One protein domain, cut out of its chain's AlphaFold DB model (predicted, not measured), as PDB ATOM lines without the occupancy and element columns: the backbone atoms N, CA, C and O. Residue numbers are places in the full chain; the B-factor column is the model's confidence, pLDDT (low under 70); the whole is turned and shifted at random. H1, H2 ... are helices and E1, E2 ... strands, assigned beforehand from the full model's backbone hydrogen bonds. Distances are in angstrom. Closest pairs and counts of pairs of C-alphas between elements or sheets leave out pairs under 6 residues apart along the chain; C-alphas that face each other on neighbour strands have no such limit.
ATOM      1  N   SER A 102      19.147  43.153  16.569       74.25
ATOM      2  CA  SER A 102      20.473  42.612  16.858       74.25
ATOM      3  C   SER A 102      21.245  43.560  17.784       74.25
ATOM      4  O   SER A 102      21.855  44.534  17.328       74.25
ATOM      5  N   VAL A 103      21.247  43.269  19.083       72.69
ATOM      6  CA  VAL A 103      22.035  43.984  20.091       72.69
ATOM      7  C   VAL A 103      23.478  43.512  20.010       72.69
ATOM      8  O   VAL A 103      23.800  42.382  20.377       72.69
ATOM      9  N   LYS A 104      24.354  44.393  19.522       73.06
ATOM     10  CA  LYS A 104      25.792  44.138  19.376       73.06
ATOM     11  C   LYS A 104      26.586  44.812  20.486       73.06
ATOM     12  O   LYS A 104      26.233  45.904  20.916       73.06
ATOM     13  N   ASN A 105      27.712  44.219  20.879       61.88
ATOM     14  CA  ASN A 105      28.555  44.723  21.975       61.88
ATOM     15  C   ASN A 105      29.120  46.154  21.744       61.88
ATOM     16  O   ASN A 105      29.454  46.856  22.692       61.88
ATOM     17  N   GLN A 106      29.197  46.614  20.487       57.41
ATOM     18  CA  GLN A 106      29.778  47.915  20.110       57.41
ATOM     19  C   GLN A 106      28.773  49.080  20.058       57.41
ATOM     20  O   GLN A 106      29.188  50.236  20.081       57.41
ATOM     21  N   LEU A 107      27.466  48.805  19.982       58.47
ATOM     22  CA  LEU A 107      26.427  49.838  19.932       58.47
ATOM     23  C   LEU A 107      25.715  49.909  21.282       58.47
ATOM     24  O   LEU A 107      25.212  48.902  21.776       58.47
ATOM     25  N   HIS A 108      25.653  51.101  21.878       71.50
ATOM     26  CA  HIS A 108      24.917  51.317  23.121       71.50
ATOM     27  C   HIS A 108      23.413  51.324  22.834       71.50
ATOM     28  O   HIS A 108      22.837  52.350  22.468       71.50
ATOM     29  N   TYR A 109      22.788  50.158  22.972       80.31
ATOM     30  CA  TYR A 109      21.339  50.041  23.050       80.31
ATOM     31  C   TYR A 109      20.882  50.176  24.498       80.31
ATOM     32  O   TYR A 109      21.556  49.725  25.426       80.31
ATOM     33  N   CYS A 110      19.726  50.798  24.678       77.19
ATOM     34  CA  CYS A 110      19.082  51.003  25.957       77.19
ATOM     35  C   CYS A 110      17.670  50.416  25.917       77.19
ATOM     36  O   CYS A 110      16.916  50.663  24.975       77.19
ATOM     37  N   ALA A 111      17.307  49.673  26.958       81.31
ATOM     38  CA  ALA A 111      15.922  49.377  27.280       81.31
ATOM     39  C   ALA A 111      15.317  50.615  27.937       81.31
ATOM     40  O   ALA A 111      15.797  51.078  28.974       81.31
ATOM     41  N   VAL A 112      14.263  51.139  27.326       74.62
ATOM     42  CA  VAL A 112      13.441  52.204  27.882       74.62
ATOM     43  C   VAL A 112      12.200  51.555  28.475       74.62
ATOM     44  O   VAL A 112      11.377  51.006  27.745       74.62
ATOM     45  N   ILE A 113      12.087  51.586  29.798       73.38
ATOM     46  CA  ILE A 113      10.998  50.966  30.554       73.38
ATOM     47  C   ILE A 113      10.120  52.058  31.143       73.38
ATOM     48  O   ILE A 113      10.612  52.981  31.792       73.38
ATOM     49  N   PHE A 114       8.814  51.918  30.953       65.06
ATOM     50  CA  PHE A 114       7.816  52.784  31.560       65.06
ATOM     51  C   PHE A 114       7.175  52.072  32.737       65.06
ATOM     52  O   PHE A 114       6.518  51.045  32.570       65.06
ATOM     53  N   TYR A 115       7.360  52.631  33.926       62.06
ATOM     54  CA  TYR A 115       6.762  52.127  35.152       62.06
ATOM     55  C   TYR A 115       6.076  53.277  35.887       62.06
ATOM     56  O   TYR A 115       6.726  54.248  36.277       62.06
ATOM     57  N   GLU A 116       4.759  53.175  36.073       63.16
ATOM     58  CA  GLU A 116       3.920  54.258  36.603       63.16
ATOM     59  C   GLU A 116       4.126  55.568  35.809       63.16
ATOM     60  O   GLU A 116       3.846  55.618  34.616       63.16
ATOM     61  N   SER A 117       4.608  56.632  36.458       53.12
ATOM     62  CA  SER A 117       4.959  57.917  35.839       53.12
ATOM     63  C   SER A 117       6.472  58.096  35.657       53.12
ATOM     64  O   SER A 117       6.942  59.222  35.494       53.12
ATOM     65  N   LYS A 118       7.254  57.014  35.765       56.38
ATOM     66  CA  LYS A 118       8.715  57.023  35.656       56.38
ATOM     67  C   LYS A 118       9.156  56.372  34.350       56.38
ATOM     68  O   LYS A 118       8.623  55.345  33.930       56.38
ATOM     69  N   GLN A 119      10.191  56.952  33.757       64.75
ATOM     70  CA  GLN A 119      10.936  56.365  32.652       64.75
ATOM     71  C   GLN A 119      12.291  55.895  33.180       64.75
ATOM     72  O   GLN A 119      13.038  56.670  33.777       64.75
ATOM     73  N   LEU A 120      12.607  54.623  32.960       71.25
ATOM     74  CA  LEU A 120      13.893  54.029  33.299       71.25
ATOM     75  C   LEU A 120      14.641  53.724  32.007       71.25
ATOM     76  O   LEU A 120      14.101  53.078  31.112       71.25
ATOM     77  N   ILE A 121      15.880  54.198  31.911       75.06
ATOM     78  CA  ILE A 121      16.733  53.999  30.741       75.06
ATOM     79  C   ILE A 121      17.909  53.141  31.184       75.06
ATOM     80  O   ILE A 121      18.800  53.614  31.884       75.06
ATOM     81  N   MET A 122      17.906  51.875  30.777       79.94
ATOM     82  CA  MET A 122      18.926  50.907  31.170       79.94
ATOM     83  C   MET A 122      19.734  50.489  29.956       79.94
ATOM     84  O   MET A 122      19.179  49.986  28.982       79.94
ATOM     85  N   ALA A 123      21.051  50.657  30.018       81.19
ATOM     86  CA  ALA A 123      21.928  50.133  28.981       81.19
ATOM     87  C   ALA A 123      21.814  48.604  28.904       81.19
ATOM     88  O   ALA A 123      21.694  47.935  29.930       81.19
ATOM     89  N   ILE A 124      21.905  48.057  27.695       85.25
ATOM     90  CA  ILE A 124      21.951  46.618  27.438       85.25
ATOM     91  C   ILE A 124      23.249  46.303  26.701       85.25
ATOM     92  O   ILE A 124      23.627  46.989  25.750       85.25
ATOM     93  N   LYS A 125      23.939  45.246  27.132       84.62
ATOM     94  CA  LYS A 125      25.130  44.715  26.463       84.62
ATOM     95  C   LYS A 125      24.975  43.222  26.208       84.62
ATOM     96  O   LYS A 125      24.556  42.487  27.095       84.62
ATOM     97  N   SER A 126      25.356  42.777  25.014       85.19
ATOM     98  CA  SER A 126      25.500  41.352  24.698       85.19
ATOM     99  C   SER A 126      26.867  40.841  25.150       85.19
ATOM    100  O   SER A 126      27.883  41.483  24.885       85.19
ATOM    101  N   LYS A 127      26.891  39.679  25.819       81.50
ATOM    102  CA  LYS A 127      28.128  38.953  26.169       81.50
ATOM    103  C   LYS A 127      28.670  38.125  24.997       81.50
ATOM    104  O   LYS A 127      29.877  37.970  24.873       81.50
ATOM    105  N   SER A 128      27.792  37.621  24.135       74.38
ATOM    106  CA  SER A 128      28.066  36.686  23.027       74.38
ATOM    107  C   SER A 128      28.336  37.374  21.677       74.38
ATOM    108  O   SER A 128      28.397  36.727  20.635       74.38
ATOM    109  N   GLY A 129      28.487  38.702  21.667       73.25
ATOM    110  CA  GLY A 129      28.769  39.500  20.472       73.25
ATOM    111  C   GLY A 129      27.513  40.061  19.805       73.25
ATOM    112  O   GLY A 129      27.457  41.273  19.587       73.25
ATOM    113  N   THR A 130      26.514  39.220  19.511       77.06
ATOM    114  CA  THR A 130      25.193  39.643  19.012       77.06
ATOM    115  C   THR A 130      24.084  38.830  19.673       77.06
ATOM    116  O   THR A 130      24.090  37.610  19.588       77.06
ATOM    117  N   GLU A 131      23.107  39.503  20.275       82.56
ATOM    118  CA  GLU A 131      21.890  38.876  20.806       82.56
ATOM    119  C   GLU A 131      20.648  39.496  20.172       82.56
ATOM    120  O   GLU A 131      20.602  40.701  19.930       82.56
ATOM    121  N   GLN A 132      19.639  38.672  19.898       82.25
ATOM    122  CA  GLN A 132      18.361  39.146  19.375       82.25
ATOM    123  C   GLN A 132      17.494  39.646  20.525       82.25
ATOM    124  O   GLN A 132      17.206  38.884  21.443       82.25
ATOM    125  N   PHE A 133      17.057  40.900  20.456       79.31
ATOM    126  CA  PHE A 133      16.251  41.542  21.485       79.31
ATOM    127  C   PHE A 133      14.918  42.032  20.910       79.31
ATOM    128  O   PHE A 133      14.908  42.605  19.817       79.31
ATOM    129  N   PRO A 134      13.787  41.826  21.602       72.75
ATOM    130  CA  PRO A 134      12.497  42.291  21.114       72.75
ATOM    131  C   PRO A 134      12.451  43.827  21.066       72.75
ATOM    132  O   PRO A 134      12.816  44.481  22.047       72.75
ATOM    133  N   PRO A 135      12.008  44.440  19.954       64.62
ATOM    134  CA  PRO A 135      11.957  45.895  19.850       64.62
ATOM    135  C   PRO A 135      10.978  46.507  20.855       64.62
ATOM    136  O   PRO A 135      11.253  47.569  21.404       64.62
ATOM    137  N   HIS A 136       9.892  45.790  21.141       69.75
ATOM    138  CA  HIS A 136       8.898  46.092  22.162       69.75
ATOM    139  C   HIS A 136       8.718  44.869  23.052       69.75
ATOM    140  O   HIS A 136       8.664  43.747  22.552       69.75
ATOM    141  N   PHE A 137       8.618  45.079  24.360       70.50
ATOM    142  CA  PHE A 137       8.564  43.978  25.310       70.50
ATOM    143  C   PHE A 137       7.669  44.279  26.506       70.50
ATOM    144  O   PHE A 137       7.583  45.408  26.999       70.50
ATOM    145  N   SER A 138       7.046  43.219  27.009       78.56
ATOM    146  CA  SER A 138       6.568  43.177  28.383       78.56
ATOM    147  C   SER A 138       7.772  42.931  29.284       78.56
ATOM    148  O   SER A 138       8.574  42.031  29.039       78.56
ATOM    149  N   PHE A 139       7.921  43.759  30.307       82.62
ATOM    150  CA  PHE A 139       9.003  43.661  31.271       82.62
ATOM    151  C   PHE A 139       8.466  43.129  32.587       82.62
ATOM    152  O   PHE A 139       7.491  43.656  33.125       82.62
ATOM    153  N   VAL A 140       9.136  42.124  33.132       87.38
ATOM    154  CA  VAL A 140       8.858  41.625  34.471       87.38
ATOM    155  C   VAL A 140      10.156  41.605  35.267       87.38
ATOM    156  O   VAL A 140      11.164  41.106  34.782       87.38
ATOM    157  N   ALA A 141      10.131  42.136  36.486       89.00
ATOM    158  CA  ALA A 141      11.196  41.954  37.464       89.00
ATOM    159  C   ALA A 141      10.649  41.142  38.641       89.00
ATOM    160  O   ALA A 141       9.753  41.597  39.354       89.00
ATOM    161  N   GLU A 142      11.171  39.936  38.837       90.69
ATOM    162  CA  GLU A 142      10.804  39.052  39.943       90.69
ATOM    163  C   GLU A 142      11.966  38.919  40.916       90.69
ATOM    164  O   GLU A 142      13.096  38.648  40.511       90.69
ATOM    165  N   VAL A 143      11.681  39.091  42.205       89.19
ATOM    166  CA  VAL A 143      12.670  38.882  43.263       89.19
ATOM    167  C   VAL A 143      12.394  37.549  43.932       89.19
ATOM    168  O   VAL A 143      11.272  37.288  44.378       89.19
ATOM    169  N   TYR A 144      13.434  36.733  44.020       89.50
ATOM    170  CA  TYR A 144      13.430  35.436  44.669       89.50
ATOM    171  C   TYR A 144      14.358  35.473  45.878       89.50
ATOM    172  O   TYR A 144      15.492  35.938  45.778       89.50
ATOM    173  N   ALA A 145      13.877  34.978  47.014       86.06
ATOM    174  CA  ALA A 145      14.650  34.883  48.244       86.06
ATOM    175  C   ALA A 145      14.822  33.423  48.656       86.06
ATOM    176  O   ALA A 145      13.894  32.615  48.545       86.06
ATOM    177  N   GLN A 146      16.002  33.088  49.168       82.69
ATOM    178  CA  GLN A 146      16.277  31.787  49.761       82.69
ATOM    179  C   GLN A 146      16.355  31.917  51.289       82.69
ATOM    180  O   GLN A 146      17.154  32.694  51.809       82.69
ATOM    181  N   THR A 147      15.522  31.167  52.016       73.25
ATOM    182  CA  THR A 147      15.403  31.254  53.488       73.25
ATOM    183  C   THR A 147      16.360  30.334  54.242       73.25
ATOM    184  O   THR A 147      16.619  30.552  55.421       73.25
ATOM    185  N   CYS A 148      16.877  29.298  53.586       70.06
ATOM    186  CA  CYS A 148      17.780  28.306  54.162       70.06
ATOM    187  C   CYS A 148      18.711  27.747  53.088       70.06
ATOM    188  O   CYS A 148      18.393  27.788  51.901       70.06
ATOM    189  N   ILE A 149      19.871  27.239  53.506       68.94
ATOM    190  CA  ILE A 149      20.797  26.533  52.613       68.94
ATOM    191  C   ILE A 149      20.030  25.347  51.997       68.94
ATOM    192  O   ILE A 149      19.311  24.655  52.712       68.94
ATOM    193  N   ASP A 150      20.104  25.203  50.672       74.88
ATOM    194  CA  ASP A 150      19.430  24.176  49.849       74.88
ATOM    195  C   ASP A 150      17.897  24.242  49.737       74.88
ATOM    196  O   ASP A 150      17.282  23.436  49.040       74.88
ATOM    197  N   CYS A 151      17.252  25.244  50.334       77.56
ATOM    198  CA  CYS A 151      15.820  25.463  50.141       77.56
ATOM    199  C   CYS A 151      15.527  26.071  48.761       77.56
ATOM    200  O   CYS A 151      16.309  26.907  48.294       77.56
ATOM    201  N   PRO A 152      14.402  25.720  48.108       80.62
ATOM    202  CA  PRO A 152      14.012  26.364  46.862       80.62
ATOM    203  C   PRO A 152      13.785  27.858  47.102       80.62
ATOM    204  O   PRO A 152      13.162  28.262  48.086       80.62
ATOM    205  N   ALA A 153      14.299  28.689  46.196       84.06
ATOM    206  CA  ALA A 153      14.047  30.118  46.257       84.06
ATOM    207  C   ALA A 153      12.556  30.381  45.999       84.06
ATOM    208  O   ALA A 153      11.964  29.821  45.074       84.06
ATOM    209  N   HIS A 154      11.943  31.236  46.811       85.12
ATOM    210  CA  HIS A 154      10.531  31.581  46.683       85.12
ATOM    211  C   HIS A 154      10.387  33.022  46.196       85.12
ATOM    212  O   HIS A 154      11.169  33.901  46.565       85.12
ATOM    213  N   LYS A 155       9.384  33.266  45.349       87.62
ATOM    214  CA  LYS A 155       9.102  34.604  44.825       87.62
ATOM    215  C   LYS A 155       8.506  35.482  45.921       87.62
ATOM    216  O   LYS A 155       7.446  35.156  46.451       87.62
ATOM    217  N   ILE A 156       9.150  36.610  46.211       84.25
ATOM    218  CA  ILE A 156       8.698  37.562  47.238       84.25
ATOM    219  C   ILE A 156       8.009  38.793  46.653       84.25
ATOM    220  O   ILE A 156       7.106  39.347  47.279       84.25
ATOM    221  N   THR A 157       8.397  39.215  45.449       84.56
ATOM    222  CA  THR A 157       7.769  40.344  44.759       84.56
ATOM    223  C   THR A 157       7.835  40.177  43.244       84.56
ATOM    224  O   THR A 157       8.688  39.459  42.714       84.56
ATOM    225  N   LYS A 158       6.912  40.846  42.552       84.44
ATOM    226  CA  LYS A 158       6.834  40.912  41.095       84.44
ATOM    227  C   LYS A 158       6.464  42.330  40.693       84.44
ATOM    228  O   LYS A 158       5.440  42.850  41.131       84.44
ATOM    229  N   LEU A 159       7.266  42.910  39.817       80.50
ATOM    230  CA  LEU A 159       6.960  44.155  39.137       80.50
ATOM    231  C   LEU A 159       6.725  43.866  37.662       80.50
ATOM    232  O   LEU A 159       7.482  43.125  37.042       80.50
ATOM    233  N   GLU A 160       5.681  44.467  37.109       78.25
ATOM    234  CA  GLU A 160       5.336  44.361  35.696       78.25
ATOM    235  C   GLU A 160       5.332  45.755  35.081       78.25
ATOM    236  O   GLU A 160       4.800  46.706  35.655       78.25
ATOM    237  N   ALA A 161       5.938  45.868  33.910       73.44
ATOM    238  CA  ALA A 161       6.026  47.096  33.146       73.44
ATOM    239  C   ALA A 161       6.049  46.773  31.651       73.44
ATOM    240  O   ALA A 161       5.999  45.616  31.229       73.44
ATOM    241  N   THR A 162       6.159  47.809  30.837       71.69
ATOM    242  CA  THR A 162       6.356  47.676  29.394       71.69
ATOM    243  C   THR A 162       7.524  48.535  28.966       71.69
ATOM    244  O   THR A 162       7.806  49.567  29.579       71.69
ATOM    245  N   GLY A 163       8.189  48.138  27.892       70.06
ATOM    246  CA  GLY A 163       9.288  48.914  27.361       70.06
ATOM    247  C   GLY A 163       9.552  48.656  25.894       70.06
ATOM    248  O   GLY A 163       8.894  47.851  25.234       70.06
ATOM    249  N   TYR A 164      10.530  49.391  25.396       68.50
ATOM    250  CA  TYR A 164      11.054  49.241  24.052       68.50
ATOM    251  C   TYR A 164      12.563  49.431  24.075       68.50
ATOM    252  O   TYR A 164      13.126  50.027  24.998       68.50
ATOM    253  N   ILE A 165      13.236  48.893  23.069       73.50
ATOM    254  CA  ILE A 165      14.667  49.105  22.896       73.50
ATOM    255  C   ILE A 165      14.899  50.296  21.965       73.50
ATOM    256  O   ILE A 165      14.236  50.472  20.946       73.50
ATOM    257  N   SER A 166      15.872  51.121  22.317       72.81
ATOM    258  CA  SER A 166      16.309  52.261  21.519       72.81
ATOM    259  C   SER A 166      17.827  52.348  21.541       72.81
ATOM    260  O   SER A 166      18.495  51.704  22.352       72.81
ATOM    261  N   ARG A 167      18.403  53.180  20.676       72.00
ATOM    262  CA  ARG A 167      19.765  53.664  20.909       72.00
ATOM    263  C   ARG A 167      19.781  54.480  22.202       72.00
ATOM    264  O   ARG A 167      18.831  55.219  22.473       72.00
ATOM    265  N   CYS A 168      20.834  54.321  22.995       69.31
ATOM    266  CA  CYS A 168      21.036  55.147  24.176       69.31
ATOM    267  C   CYS A 168      21.207  56.623  23.772       69.31
ATOM    268  O   CYS A 168      21.770  56.890  22.705       69.31
ATOM    269  N   PRO A 169      20.750  57.573  24.606       65.31
ATOM    270  CA  PRO A 169      20.993  58.998  24.389       65.31
ATOM    271  C   PRO A 169      22.487  59.318  24.222       65.31
ATOM    272  O   PRO A 169      23.341  58.661  24.814       65.31
ATOM    273  N   SER A 170      22.818  60.344  23.437       62.19
ATOM    274  CA  SER A 170      24.209  60.728  23.132       62.19
ATOM    275  C   SER A 170      25.015  61.144  24.370       62.19
ATOM    276  O   SER A 170      26.223  60.916  24.430       62.19
ATOM    277  N   ASN A 171      24.348  61.696  25.385       58.28
ATOM    278  CA  ASN A 171      24.929  62.036  26.684       58.28
ATOM    279  C   ASN A 171      25.185  60.813  27.587       58.28
ATOM    280  O   ASN A 171      25.871  60.947  28.598       58.28
ATOM    281  N   TYR A 172      24.694  59.622  27.234       60.28
ATOM    282  CA  TYR A 172      24.923  58.381  27.978       60.28
ATOM    283  C   TYR A 172      26.180  57.694  27.430       60.28
ATOM    284  O   TYR A 172      26.126  56.752  26.636       60.28
ATOM    285  N   THR A 173      27.346  58.210  27.822       55.59
ATOM    286  CA  THR A 173      28.644  57.643  27.427       55.59
ATOM    287  C   THR A 173      29.042  56.491  28.350       55.59
ATOM    288  O   THR A 173      28.621  56.427  29.504       55.59
ATOM    289  N   SER A 174      29.910  55.587  27.882       55.12
ATOM    290  CA  SER A 174      30.380  54.392  28.614       55.12
ATOM    291  C   SER A 174      30.909  54.634  30.037       55.12
ATOM    292  O   SER A 174      30.969  53.683  30.816       55.12
ATOM    293  N   LYS A 175      31.250  55.881  30.391       54.00
ATOM    294  CA  LYS A 175      31.744  56.302  31.712       54.00
ATOM    295  C   LYS A 175      30.707  57.026  32.589       54.00
ATOM    296  O   LYS A 175      30.995  57.254  33.756       54.00
ATOM    297  N   SER A 176      29.541  57.402  32.055       59.00
ATOM    298  CA  SER A 176      28.591  58.328  32.706       59.00
ATOM    299  C   SER A 176      27.161  57.795  32.832       59.00
ATOM    300  O   SER A 176      26.254  58.542  33.191       59.00
ATOM    301  N   PHE A 177      26.937  56.509  32.556       65.25
ATOM    302  CA  PHE A 177      25.603  55.940  32.694       65.25
ATOM    303  C   PHE A 177      25.092  56.068  34.142       65.25
ATOM    304  O   PHE A 177      25.779  55.606  35.061       65.25
ATOM    305  N   PRO A 178      23.887  56.634  34.363       66.94
ATOM    306  CA  PRO A 178      23.287  56.645  35.685       66.94
ATOM    307  C   PRO A 178      23.077  55.206  36.157       66.94
ATOM    308  O   PRO A 178      22.612  54.343  35.408       66.94
ATOM    309  N   LEU A 179      23.458  54.941  37.404       74.19
ATOM    310  CA  LEU A 179      23.195  53.654  38.029       74.19
ATOM    311  C   LEU A 179      21.695  53.531  38.295       74.19
ATOM    312  O   LEU A 179      21.070  54.440  38.846       74.19
ATOM    313  N   THR A 180      21.134  52.392  37.902       76.69
ATOM    314  CA  THR A 180      19.762  52.019  38.219       76.69
ATOM    315  C   THR A 180      19.802  51.134  39.453       76.69
ATOM    316  O   THR A 180      20.298  50.008  39.408       76.69
ATOM    317  N   TYR A 181      19.303  51.647  40.567       77.38
ATOM    318  CA  TYR A 181      19.322  50.927  41.833       77.38
ATOM    319  C   TYR A 181      17.995  50.191  42.026       77.38
ATOM    320  O   TYR A 181      16.922  50.796  42.012       77.38
ATOM    321  N   LEU A 182      18.074  48.879  42.209       80.75
ATOM    322  CA  LEU A 182      16.957  48.046  42.614       80.75
ATOM    323  C   LEU A 182      16.943  47.960  44.131       80.75
ATOM    324  O   LEU A 182      17.851  47.374  44.725       80.75
ATOM    325  N   VAL A 183      15.924  48.543  44.749       80.44
ATOM    326  CA  VAL A 183      15.810  48.545  46.208       80.44
ATOM    327  C   VAL A 183      15.075  47.280  46.644       80.44
ATOM    328  O   VAL A 183      13.905  47.105  46.305       80.44
ATOM    329  N   LEU A 184      15.782  46.398  47.348       82.19
ATOM    330  CA  LEU A 184      15.306  45.114  47.870       82.19
ATOM    331  C   LEU A 184      14.968  45.223  49.359       82.19
ATOM    332  O   LEU A 184      15.377  46.167  50.027       82.19
ATOM    333  N   GLU A 185      14.248  44.242  49.897       78.94
ATOM    334  CA  GLU A 185      14.001  44.138  51.341       78.94
ATOM    335  C   GLU A 185      15.312  44.130  52.144       78.94
ATOM    336  O   GLU A 185      16.319  43.589  51.694       78.94
ATOM    337  N   GLN A 186      15.313  44.687  53.357       74.12
ATOM    338  CA  GLN A 186      16.510  44.685  54.215       74.12
ATOM    339  C   GLN A 186      16.973  43.259  54.569       74.12
ATOM    340  O   GLN A 186      18.162  43.008  54.710       74.12
ATOM    341  N   GLU A 187      16.029  42.323  54.683       70.50
ATOM    342  CA  GLU A 187      16.277  40.920  55.042       70.50
ATOM    343  C   GLU A 187      16.685  40.053  53.830       70.50
ATOM    344  O   GLU A 187      16.941  38.856  53.970       70.50
ATOM    345  N   CYS A 188      16.785  40.643  52.630       73.69
ATOM    346  CA  CYS A 188      17.345  39.973  51.455       73.69
ATOM    347  C   CYS A 188      18.868  39.821  51.607       73.69
ATOM    348  O   CYS A 188      19.630  40.646  51.117       73.69
ATOM    349  N   ASN A 189      19.329  38.760  52.272       67.75
ATOM    350  CA  ASN A 189      20.765  38.438  52.366       67.75
ATOM    351  C   ASN A 189      21.228  37.446  51.281       67.75
ATOM    352  O   ASN A 189      22.419  37.338  50.998       67.75
ATOM    353  N   LYS A 190      20.284  36.733  50.651       78.25
ATOM    354  CA  LYS A 190      20.500  35.791  49.538       78.25
ATOM    355  C   LYS A 190      19.347  35.891  48.544       78.25
ATOM    356  O   LYS A 190      18.504  34.996  48.453       78.25
ATOM    357  N   CYS A 191      19.274  37.025  47.858       84.06
ATOM    358  CA  CYS A 191      18.233  37.276  46.874       84.06
ATOM    359  C   CYS A 191      18.782  37.312  45.459       84.06
ATOM    360  O   CYS A 191      19.881  37.809  45.205       84.06
ATOM    361  N   SER A 192      17.969  36.812  44.539       89.38
ATOM    362  CA  SER A 192      18.180  36.972  43.114       89.38
ATOM    363  C   SER A 192      17.035  37.775  42.513       89.38
ATOM    364  O   SER A 192      15.887  37.707  42.954       89.38
ATOM    365  N   VAL A 193      17.360  38.578  41.509       89.88
ATOM    366  CA  VAL A 193      16.389  39.322  40.718       89.88
ATOM    367  C   VAL A 193      16.455  38.799  39.299       89.88
ATOM    368  O   VAL A 193      17.505  38.855  38.662       89.88
ATOM    369  N   THR A 194      15.328  38.296  38.813       92.62
ATOM    370  CA  THR A 194      15.173  37.847  37.433       92.62
ATOM    371  C   THR A 194      14.411  38.904  36.656       92.62
ATOM    372  O   THR A 194      13.282  39.250  37.002       92.62
ATOM    373  N   PHE A 195      15.037  39.421  35.605       91.62
ATOM    374  CA  PHE A 195      14.398  40.274  34.618       91.62
ATOM    375  C   PHE A 195      13.977  39.448  33.417       91.62
ATOM    376  O   PHE A 195      14.821  38.805  32.794       91.62
ATOM    377  N   THR A 196      12.707  39.535  33.057       91.56
ATOM    378  CA  THR A 196      12.137  38.881  31.886       91.56
ATOM    379  C   THR A 196      11.697  39.946  30.893       91.56
ATOM    380  O   THR A 196      10.902  40.829  31.223       91.56
ATOM    381  N   PHE A 197      12.216  39.861  29.672       86.50
ATOM    382  CA  PHE A 197      11.797  40.663  28.529       86.50
ATOM    383  C   PHE A 197      11.034  39.741  27.581       86.50
ATOM    384  O   PHE A 197      11.632  39.020  26.776       86.50
ATOM    385  N   ALA A 198       9.714  39.738  27.738       81.69
ATOM    386  CA  ALA A 198       8.811  38.907  26.965       81.69
ATOM    387  C   ALA A 198       8.376  39.637  25.696       81.69
ATOM    388  O   ALA A 198       8.006  40.816  25.727       81.69
ATOM    389  N   SER A 199       8.429  38.925  24.579       71.50
ATOM    390  CA  SER A 199       8.066  39.449  23.269       71.50
ATOM    391  C   SER A 199       6.626  39.083  22.918       71.50
ATOM    392  O   SER A 199       6.128  38.030  23.308       71.50
ATOM    393  N   ALA A 200       5.953  39.935  22.145       59.25
ATOM    394  CA  ALA A 200       4.605  39.647  21.655       59.25
ATOM    395  C   ALA A 200       4.580  38.604  20.519       59.25
ATOM    396  O   ALA A 200       3.520  38.076  20.198       59.25
ATOM    397  N   ASP A 201       5.735  38.291  19.928       58.12
ATOM    398  CA  ASP A 201       5.887  37.379  18.787       58.12
ATOM    399  C   ASP A 201       5.988  35.885  19.173       58.12
ATOM    400  O   ASP A 201       6.319  35.066  18.319       58.12
ATOM    401  N   ASN A 202       5.704  35.511  20.434       52.94
ATOM    402  CA  ASN A 202       5.797  34.138  20.973       52.94
ATOM    403  C   ASN A 202       7.169  33.456  20.792       52.94
ATOM    404  O   ASN A 202       7.307  32.249  20.998       52.94
ATOM    405  N   LEU A 203       8.205  34.207  20.423       60.12
ATOM    406  CA  LEU A 203       9.573  33.717  20.417       60.12
ATOM    407  C   LEU A 203      10.121  33.860  21.841       60.12
ATOM    408  O   LEU A 203       9.903  34.888  22.480       60.12
ATOM    409  N   GLY A 204      10.827  32.837  22.328       70.06
ATOM    410  CA  GLY A 204      11.187  32.682  23.742       70.06
ATOM    411  C   GLY A 204      11.698  33.948  24.441       70.06
ATOM    412  O   GLY A 204      12.427  34.758  23.848       70.06
ATOM    413  N   ASP A 205      11.300  34.072  25.708       84.25
ATOM    414  CA  ASP A 205      11.602  35.204  26.575       84.25
ATOM    415  C   ASP A 205      13.098  35.332  26.850       84.25
ATOM    416  O   ASP A 205      13.839  34.352  26.975       84.25
ATOM    417  N   ILE A 206      13.541  36.576  26.993       87.75
ATOM    418  CA  ILE A 206      14.901  36.874  27.415       87.75
ATOM    419  C   ILE A 206      14.915  37.022  28.926       87.75
ATOM    420  O   ILE A 206      14.265  37.915  29.466       87.75
ATOM    421  N   ASN A 207      15.727  36.200  29.586       90.88
ATOM    422  CA  ASN A 207      15.931  36.259  31.026       90.88
ATOM    423  C   ASN A 207      17.330  36.782  31.361       90.88
ATOM    424  O   ASN A 207      18.324  36.364  30.762       90.88
ATOM    425  N   VAL A 208      17.399  37.696  32.327       90.38
ATOM    426  CA  VAL A 208      18.647  38.221  32.886       90.38
ATOM    427  C   VAL A 208      18.567  38.147  34.404       90.38
ATOM    428  O   VAL A 208      17.724  38.800  35.013       90.38
ATOM    429  N   VAL A 209      19.456  37.370  35.016       90.88
ATOM    430  CA  VAL A 209      19.454  37.117  36.462       90.88
ATOM    431  C   VAL A 209      20.597  37.862  37.145       90.88
ATOM    432  O   VAL A 209      21.739  37.832  36.686       90.88
ATOM    433  N   TYR A 210      20.304  38.534  38.250       89.44
ATOM    434  CA  TYR A 210      21.294  39.172  39.115       89.44
ATOM    435  C   TYR A 210      21.213  38.588  40.513       89.44
ATOM    436  O   TYR A 210      20.122  38.481  41.062       89.44
ATOM    437  N   HIS A 211      22.362  38.279  41.103       86.19
ATOM    438  CA  HIS A 211      22.456  37.792  42.476       86.19
ATOM    439  C   HIS A 211      23.017  38.880  43.371       86.19
ATOM    440  O   HIS A 211      23.968  39.572  43.005       86.19
ATOM    441  N   GLN A 212      22.427  39.045  44.545       79.19
ATOM    442  CA  GLN A 212      22.989  39.910  45.567       79.19
ATOM    443  C   GLN A 212      24.239  39.254  46.153       79.19
ATOM    444  O   GLN A 212      24.220  38.068  46.482       79.19
ATOM    445  N   VAL A 213      25.325  40.020  46.278       69.06
ATOM    446  CA  VAL A 213      26.533  39.540  46.953       69.06
ATOM    447  C   VAL A 213      26.293  39.603  48.468       69.06
ATOM    448  O   VAL A 213      25.991  40.688  48.974       69.06
ATOM    449  N   PRO A 214      26.382  38.474  49.198       56.88
ATOM    450  CA  PRO A 214      26.259  38.476  50.653       56.88
ATOM    451  C   PRO A 214      27.370  39.314  51.301       56.88
ATOM    452  O   PRO A 214      28.476  39.402  50.773       56.88
ATOM    453  N   ASP A 215      27.075  39.911  52.456       51.25
ATOM    454  CA  ASP A 215      28.049  40.553  53.354       51.25
ATOM    455  C   ASP A 215      28.805  41.776  52.807       51.25
ATOM    456  O   ASP A 215      29.748  42.271  53.427       51.25
ATOM    457  N   THR A 216      28.361  42.345  51.685       47.50
ATOM    458  CA  THR A 216      28.874  43.632  51.214       47.50
ATOM    459  C   THR A 216      27.904  44.754  51.573       47.50
ATOM    460  O   THR A 216      26.833  44.869  50.985       47.50
ATOM    461  N   ASN A 217      28.312  45.666  52.464       43.69
ATOM    462  CA  ASN A 217      27.628  46.955  52.696       43.69
ATOM    463  C   ASN A 217      27.627  47.873  51.451       43.69
ATOM    464  O   ASN A 217      27.164  49.013  51.503       43.69
ATOM    465  N   THR A 218      28.186  47.406  50.333       45.00
ATOM    466  CA  THR A 218      28.210  48.086  49.044       45.00
ATOM    467  C   THR A 218      27.114  47.531  48.128       45.00
ATOM    468  O   THR A 218      26.903  46.320  48.080       45.00
ATOM    469  N   PRO A 219      26.400  48.395  47.381       53.97
ATOM    470  CA  PRO A 219      25.357  47.968  46.455       53.97
ATOM    471  C   PRO A 219      25.986  47.239  45.266       53.97
ATOM    472  O   PRO A 219      26.349  47.865  44.272       53.97
ATOM    473  N   ASN A 220      26.145  45.921  45.368       60.47
ATOM    474  CA  ASN A 220      26.722  45.083  44.324       60.47
ATOM    475  C   ASN A 220      25.814  43.874  44.077       60.47
ATOM    476  O   ASN A 220      25.696  42.972  44.902       60.47
ATOM    477  N   GLY A 221      25.170  43.865  42.909       61.12
ATOM    478  CA  GLY A 221      24.621  42.646  42.327       61.12
ATOM    479  C   GLY A 221      25.591  42.122  41.276       61.12
ATOM    480  O   GLY A 221      26.077  42.908  40.458       61.12
ATOM    481  N   THR A 222      25.876  40.825  41.273       78.69
ATOM    482  CA  THR A 222      26.666  40.188  40.216       78.69
ATOM    483  C   THR A 222      25.726  39.603  39.163       78.69
ATOM    484  O   THR A 222      24.753  38.926  39.508       78.69
ATOM    485  N   PRO A 223      25.953  39.878  37.866       78.75
ATOM    486  CA  PRO A 223      25.188  39.221  36.820       78.75
ATOM    487  C   PRO A 223      25.512  37.729  36.833       78.75
ATOM    488  O   PRO A 223      26.684  37.352  36.907       78.75
ATOM    489  N   ASP A 224      24.490  36.894  36.692       83.94
ATOM    490  CA  ASP A 224      24.678  35.458  36.539       83.94
ATOM    491  C   ASP A 224      25.589  35.148  35.334       83.94
ATOM    492  O   ASP A 224      25.591  35.852  34.307       83.94
ATOM    493  N   GLN A 225      26.414  34.110  35.465       82.81
ATOM    494  CA  GLN A 225      27.356  33.717  34.420       82.81
ATOM    495  C   GLN A 225      26.626  33.283  33.145       82.81
ATOM    496  O   GLN A 225      27.065  33.655  32.056       82.81
ATOM    497  N   SER A 226      25.481  32.607  33.290       84.44
ATOM    498  CA  SER A 226      24.655  32.080  32.197       84.44
ATOM    499  C   SER A 226      23.935  33.158  31.382       84.44
ATOM    500  O   SER A 226      23.480  32.894  30.267       84.44
ATOM    501  N   ASN A 227      23.856  34.389  31.897       85.62
ATOM    502  CA  ASN A 227      23.204  35.484  31.196       85.62
ATOM    503  C   ASN A 227      23.864  35.745  29.837       85.62
ATOM    504  O   ASN A 227      25.059  36.033  29.771       85.62
ATOM    505  N   LYS A 228      23.062  35.764  28.769       85.81
ATOM    506  CA  LYS A 228      23.488  36.188  27.422       85.81
ATOM    507  C   LYS A 228      23.575  37.710  27.273       85.81
ATOM    508  O   LYS A 228      24.374  38.237  26.495       85.81
ATOM    509  N   LEU A 229      22.768  38.418  28.059       85.62
ATOM    510  CA  LEU A 229      22.692  39.873  28.108       85.62
ATOM    511  C   LEU A 229      23.036  40.382  29.502       85.62
ATOM    512  O   LEU A 229      22.777  39.725  30.502       85.62
ATOM    513  N   VAL A 230      23.604  41.577  29.573       85.56
ATOM    514  CA  VAL A 230      23.950  42.247  30.825       85.56
ATOM    515  C   VAL A 230      23.355  43.644  30.807       85.56
ATOM    516  O   VAL A 230      23.449  44.361  29.812       85.56
ATOM    517  N   LEU A 231      22.786  44.035  31.940       85.88
ATOM    518  CA  LEU A 231      22.343  45.384  32.266       85.88
ATOM    519  C   LEU A 231      23.427  46.041  33.151       85.88
ATOM    520  O   LEU A 231      23.373  45.951  34.379       85.88
ATOM    521  N   PRO A 232      24.491  46.634  32.576       77.88
ATOM    522  CA  PRO A 232      25.697  47.017  33.321       77.88
ATOM    523  C   PRO A 232      25.468  48.085  34.400       77.88
ATOM    524  O   PRO A 232      26.319  48.263  35.273       77.88
ATOM    525  N   THR A 233      24.347  48.801  34.346       77.88
ATOM    526  CA  THR A 233      23.999  49.894  35.262       77.88
ATOM    527  C   THR A 233      23.133  49.449  36.434       77.88
ATOM    528  O   THR A 233      22.944  50.234  37.358       77.88
ATOM    529  N   ILE A 234      22.633  48.208  36.432       80.62
ATOM    530  CA  ILE A 234      21.833  47.664  37.533       80.62
ATOM    531  C   ILE A 234      22.710  47.485  38.772       80.62
ATOM    532  O   ILE A 234      23.799  46.906  38.701       80.62
ATOM    533  N   ARG A 235      22.220  47.946  39.920       81.12
ATOM    534  CA  ARG A 235      22.786  47.670  41.242       81.12
ATOM    535  C   ARG A 235      21.679  47.204  42.171       81.12
ATOM    536  O   ARG A 235      20.632  47.834  42.225       81.12
ATOM    537  N   LEU A 236      21.908  46.114  42.894       82.00
ATOM    538  CA  LEU A 236      21.005  45.665  43.952       82.00
ATOM    539  C   LEU A 236      21.380  46.386  45.244       82.00
ATOM    540  O   LEU A 236      22.564  46.465  45.577       82.00
ATOM    541  N   GLN A 237      20.392  46.932  45.945       79.88
ATOM    542  CA  GLN A 237      20.603  47.676  47.178       79.88
ATOM    543  C   GLN A 237      19.572  47.250  48.230       79.88
ATOM    544  O   GLN A 237      18.375  47.373  47.972       79.88
ATOM    545  N   PRO A 238      19.993  46.771  49.411       78.19
ATOM    546  CA  PRO A 238      19.060  46.501  50.497       78.19
ATOM    547  C   PRO A 238      18.457  47.811  51.011       78.19
ATOM    548  O   PRO A 238      19.124  48.851  51.067       78.19
ATOM    549  N   PHE A 239      17.183  47.768  51.387       77.69
ATOM    550  CA  PHE A 239      16.496  48.906  51.976       77.69
ATOM    551  C   PHE A 239      17.152  49.317  53.296       77.69
ATOM    552  O   PHE A 239      17.516  48.482  54.122       77.69
ATOM    553  N   SER A 240      17.256  50.626  53.507       74.06
ATOM    554  CA  SER A 240      17.597  51.219  54.797       74.06
ATOM    555  C   SER A 240      16.884  52.559  54.942       74.06
ATOM    556  O   SER A 240      16.608  53.228  53.941       74.06
ATOM    557  N   ASP A 241      16.650  52.989  56.181       69.88
ATOM    558  CA  ASP A 241      15.982  54.266  56.463       69.88
ATOM    559  C   ASP A 241      16.719  55.461  55.837       69.88
ATOM    560  O   ASP A 241      16.089  56.423  55.407       69.88
ATOM    561  N   LYS A 242      18.047  55.368  55.675       67.00
ATOM    562  CA  LYS A 242      18.869  56.390  55.005       67.00
ATOM    563  C   LYS A 242      18.534  56.557  53.518       67.00
ATOM    564  O   LYS A 242      18.641  57.658  52.995       67.00
ATOM    565  N   ILE A 243      18.121  55.482  52.842       64.19
ATOM    566  CA  ILE A 243      17.803  55.491  51.404       64.19
ATOM    567  C   ILE A 243      16.383  56.020  51.159       64.19
ATOM    568  O   ILE A 243      16.111  56.537  50.078       64.19
ATOM    569  N   SER A 244      15.490  55.952  52.156       58.53
ATOM    570  CA  SER A 244      14.085  56.375  52.033       58.53
ATOM    571  C   SER A 244      13.924  57.822  51.533       58.53
ATOM    572  O   SER A 244      13.073  58.089  50.684       58.53
ATOM    573  N   CYS A 245      14.803  58.729  51.968       48.78
ATOM    574  CA  CYS A 245      14.811  60.140  51.574       48.78
ATOM    575  C   CYS A 245      15.393  60.395  50.169       48.78
ATOM    576  O   CYS A 245      15.158  61.455  49.596       48.78
ATOM    577  N   GLU A 246      16.145  59.450  49.596       53.00
ATOM    578  CA  GLU A 246      16.828  59.621  48.304       53.00
ATOM    579  C   GLU A 246      15.998  59.134  47.103       53.00
ATOM    580  O   GLU A 246      16.351  59.401  45.951       53.00
ATOM    581  N   LEU A 247      14.877  58.444  47.347       52.22
ATOM    582  CA  LEU A 247      14.040  57.814  46.313       52.22
ATOM    583  C   LEU A 247      13.357  58.816  45.365       52.22
ATOM    584  O   LEU A 247      12.963  58.460  44.249       52.22
ATOM    585  N   SER A 248      13.223  60.073  45.784       46.94
ATOM    586  CA  SER A 248      12.677  61.174  44.992       46.94
ATOM    587  C   SER A 248      13.781  61.878  44.194       46.94
ATOM    588  O   SER A 248      14.169  62.992  44.527       46.94
ATOM    589  N   GLY A 249      14.311  61.237  43.146       45.50
ATOM    590  CA  GLY A 249      15.195  61.932  42.192       45.50
ATOM    591  C   GLY A 249      16.186  61.072  41.410       45.50
ATOM    592  O   GLY A 249      16.651  61.509  40.361       45.50
ATOM    593  N   LYS A 250      16.500  59.852  41.859       54.34
ATOM    594  CA  LYS A 250      17.402  58.939  41.126       54.34
ATOM    595  C   LYS A 250      16.616  57.817  40.430       54.34
ATOM    596  O   LYS A 250      15.448  57.574  40.742       54.34
ATOM    597  N   GLN A 251      17.259  57.124  39.482       58.09
ATOM    598  CA  GLN A 251      16.702  55.967  38.767       58.09
ATOM    599  C   GLN A 251      16.583  54.743  39.696       58.09
ATOM    600  O   GLN A 251      17.348  53.786  39.598       58.09
ATOM    601  N   TYR A 252      15.635  54.785  40.627       66.50
ATOM    602  CA  TYR A 252      15.296  53.658  41.491       66.50
ATOM    603  C   TYR A 252      14.135  52.858  40.910       66.50
ATOM    604  O   TYR A 252      13.095  53.426  40.554       66.50
ATOM    605  N   LEU A 253      14.287  51.536  40.895       69.56
ATOM    606  CA  LEU A 253      13.171  50.604  40.787       69.56
ATOM    607  C   LEU A 253      12.961  49.988  42.173       69.56
ATOM    608  O   LEU A 253      13.791  49.223  42.664       69.56
ATOM    609  N   ASN A 254      11.867  50.361  42.831       69.38
ATOM    610  CA  ASN A 254      11.557  49.848  44.161       69.38
ATOM    611  C   ASN A 254      10.947  48.455  44.014       69.38
ATOM    612  O   ASN A 254       9.814  48.327  43.558       69.38
ATOM    613  N   LEU A 255      11.691  47.424  44.408       75.62
ATOM    614  CA  LEU A 255      11.240  46.030  44.414       75.62
ATOM    615  C   LEU A 255      10.890  45.575  45.838       75.62
ATOM    616  O   LEU A 255      11.046  44.414  46.203       75.62
ATOM    617  N   LEU A 256      10.417  46.517  46.651       75.81
ATOM    618  CA  LEU A 256       9.958  46.269  48.010       75.81
ATOM    619  C   LEU A 256       8.570  45.637  47.992       75.81
ATOM    620  O   LEU A 256       7.763  45.891  47.093       75.81
ATOM    621  N   LYS A 257       8.260  44.854  49.021       73.06
ATOM    622  CA  LYS A 257       6.900  44.413  49.298       73.06
ATOM    623  C   LYS A 257       6.110  45.610  49.818       73.06
ATOM    624  O   LYS A 257       6.173  45.980  50.990       73.06
TER     625      LYS A 257
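What this domain is: This is residues 102 to 257 of the 327 residues of an uncharacterized protein of Thelohanellus kitauei (UniProt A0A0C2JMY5). A large antiparallel sheet curls like part of a barrel, and a small parallel sheet of E11, E7 and E12 covers its hollow side, making a sandwich. The short pair E1 and E4 lies at one end, and the small helix H1 sits outside, in the chain between E11 and E12. The printed part has 156 residues, with one named helix and twelve named strands in the order E1 to E11, H1, E12; the large sheet's order is E3 E2 E6 E5 E8 E9 E10, and the class is mostly strand. The whole is compact, with a radius of gyration of the C-alphas of 15.3 A, and rounded, spanning 39 by 35 by 27 A.

How they stand to each other: E1, residues 102 to 104, is antiparallel to E4, residues 130 to 133, with N 103 and O 131 within hydrogen-bond range at 2.8 A. E2, residues 109 to 115, and E3, residues 118 to 126, form a hairpin, with N 113 and O 120 at 2.8 A. E4 runs on into E5, residues 136 to 145, across a break of 2 residues at 97 degrees. E5 forms a hairpin with E6, residues 154 to 167, with N 139 and O 161 at 2.8 A; E6 bends by 68 degrees at residue 157 and pairs with E2, N 112 to O 164 at 2.8 A. E8, residues 191 to 199, E9, residues 206 to 212, and E10, residues 221 to 223, form a meander, each strand the antiparallel neighbour of the one before. N 195 and O 208 are 2.8 A apart, N 211 and O 222 2.9 A; E8 also pairs with E5, N 144 to O 192 at 2.8 A. In the small sheet E7, residues 180 to 184, is the inner strand, parallel to E11, residues 234 to 238, with N 182 and O 235 at 2.8 A, and to E12, residues 252 to 254, with N 253 and O 181 at 3.0 A. E11, H1, residues 241 to 244, and E12 form a split strand-helix-strand unit, E7 between its strands, with a right-handed crossover. H1 is not on either larger sheet; it is too short for an O i to N i+4 pair, and its one O i to N i+3 pair is within range. The facing parts of the sandwich are 8.5 A centre to centre.

Where its parts are: E1 begins at C-alpha 102 (20.473, 42.612, 16.858). E2 is 19.1 A long, E3 25.4 A, E5 29.0 A, E8 25.8 A and E9 20.1 A. E6, 35.2 A, begins at C-alpha 154 (10.531, 31.581, 46.683). E12 ends at C-alpha 254 (11.557, 49.848, 44.161).

The domain as a whole: The C-alphas farthest apart, of Asp 150 and Ser 170, are 45.5 A apart. The printed part has no cut; its one long link is E6 to E7. Mean pLDDT of the printed part is 73.4; 52 residues are under 70, among them 168 to 178 and 241 to 254.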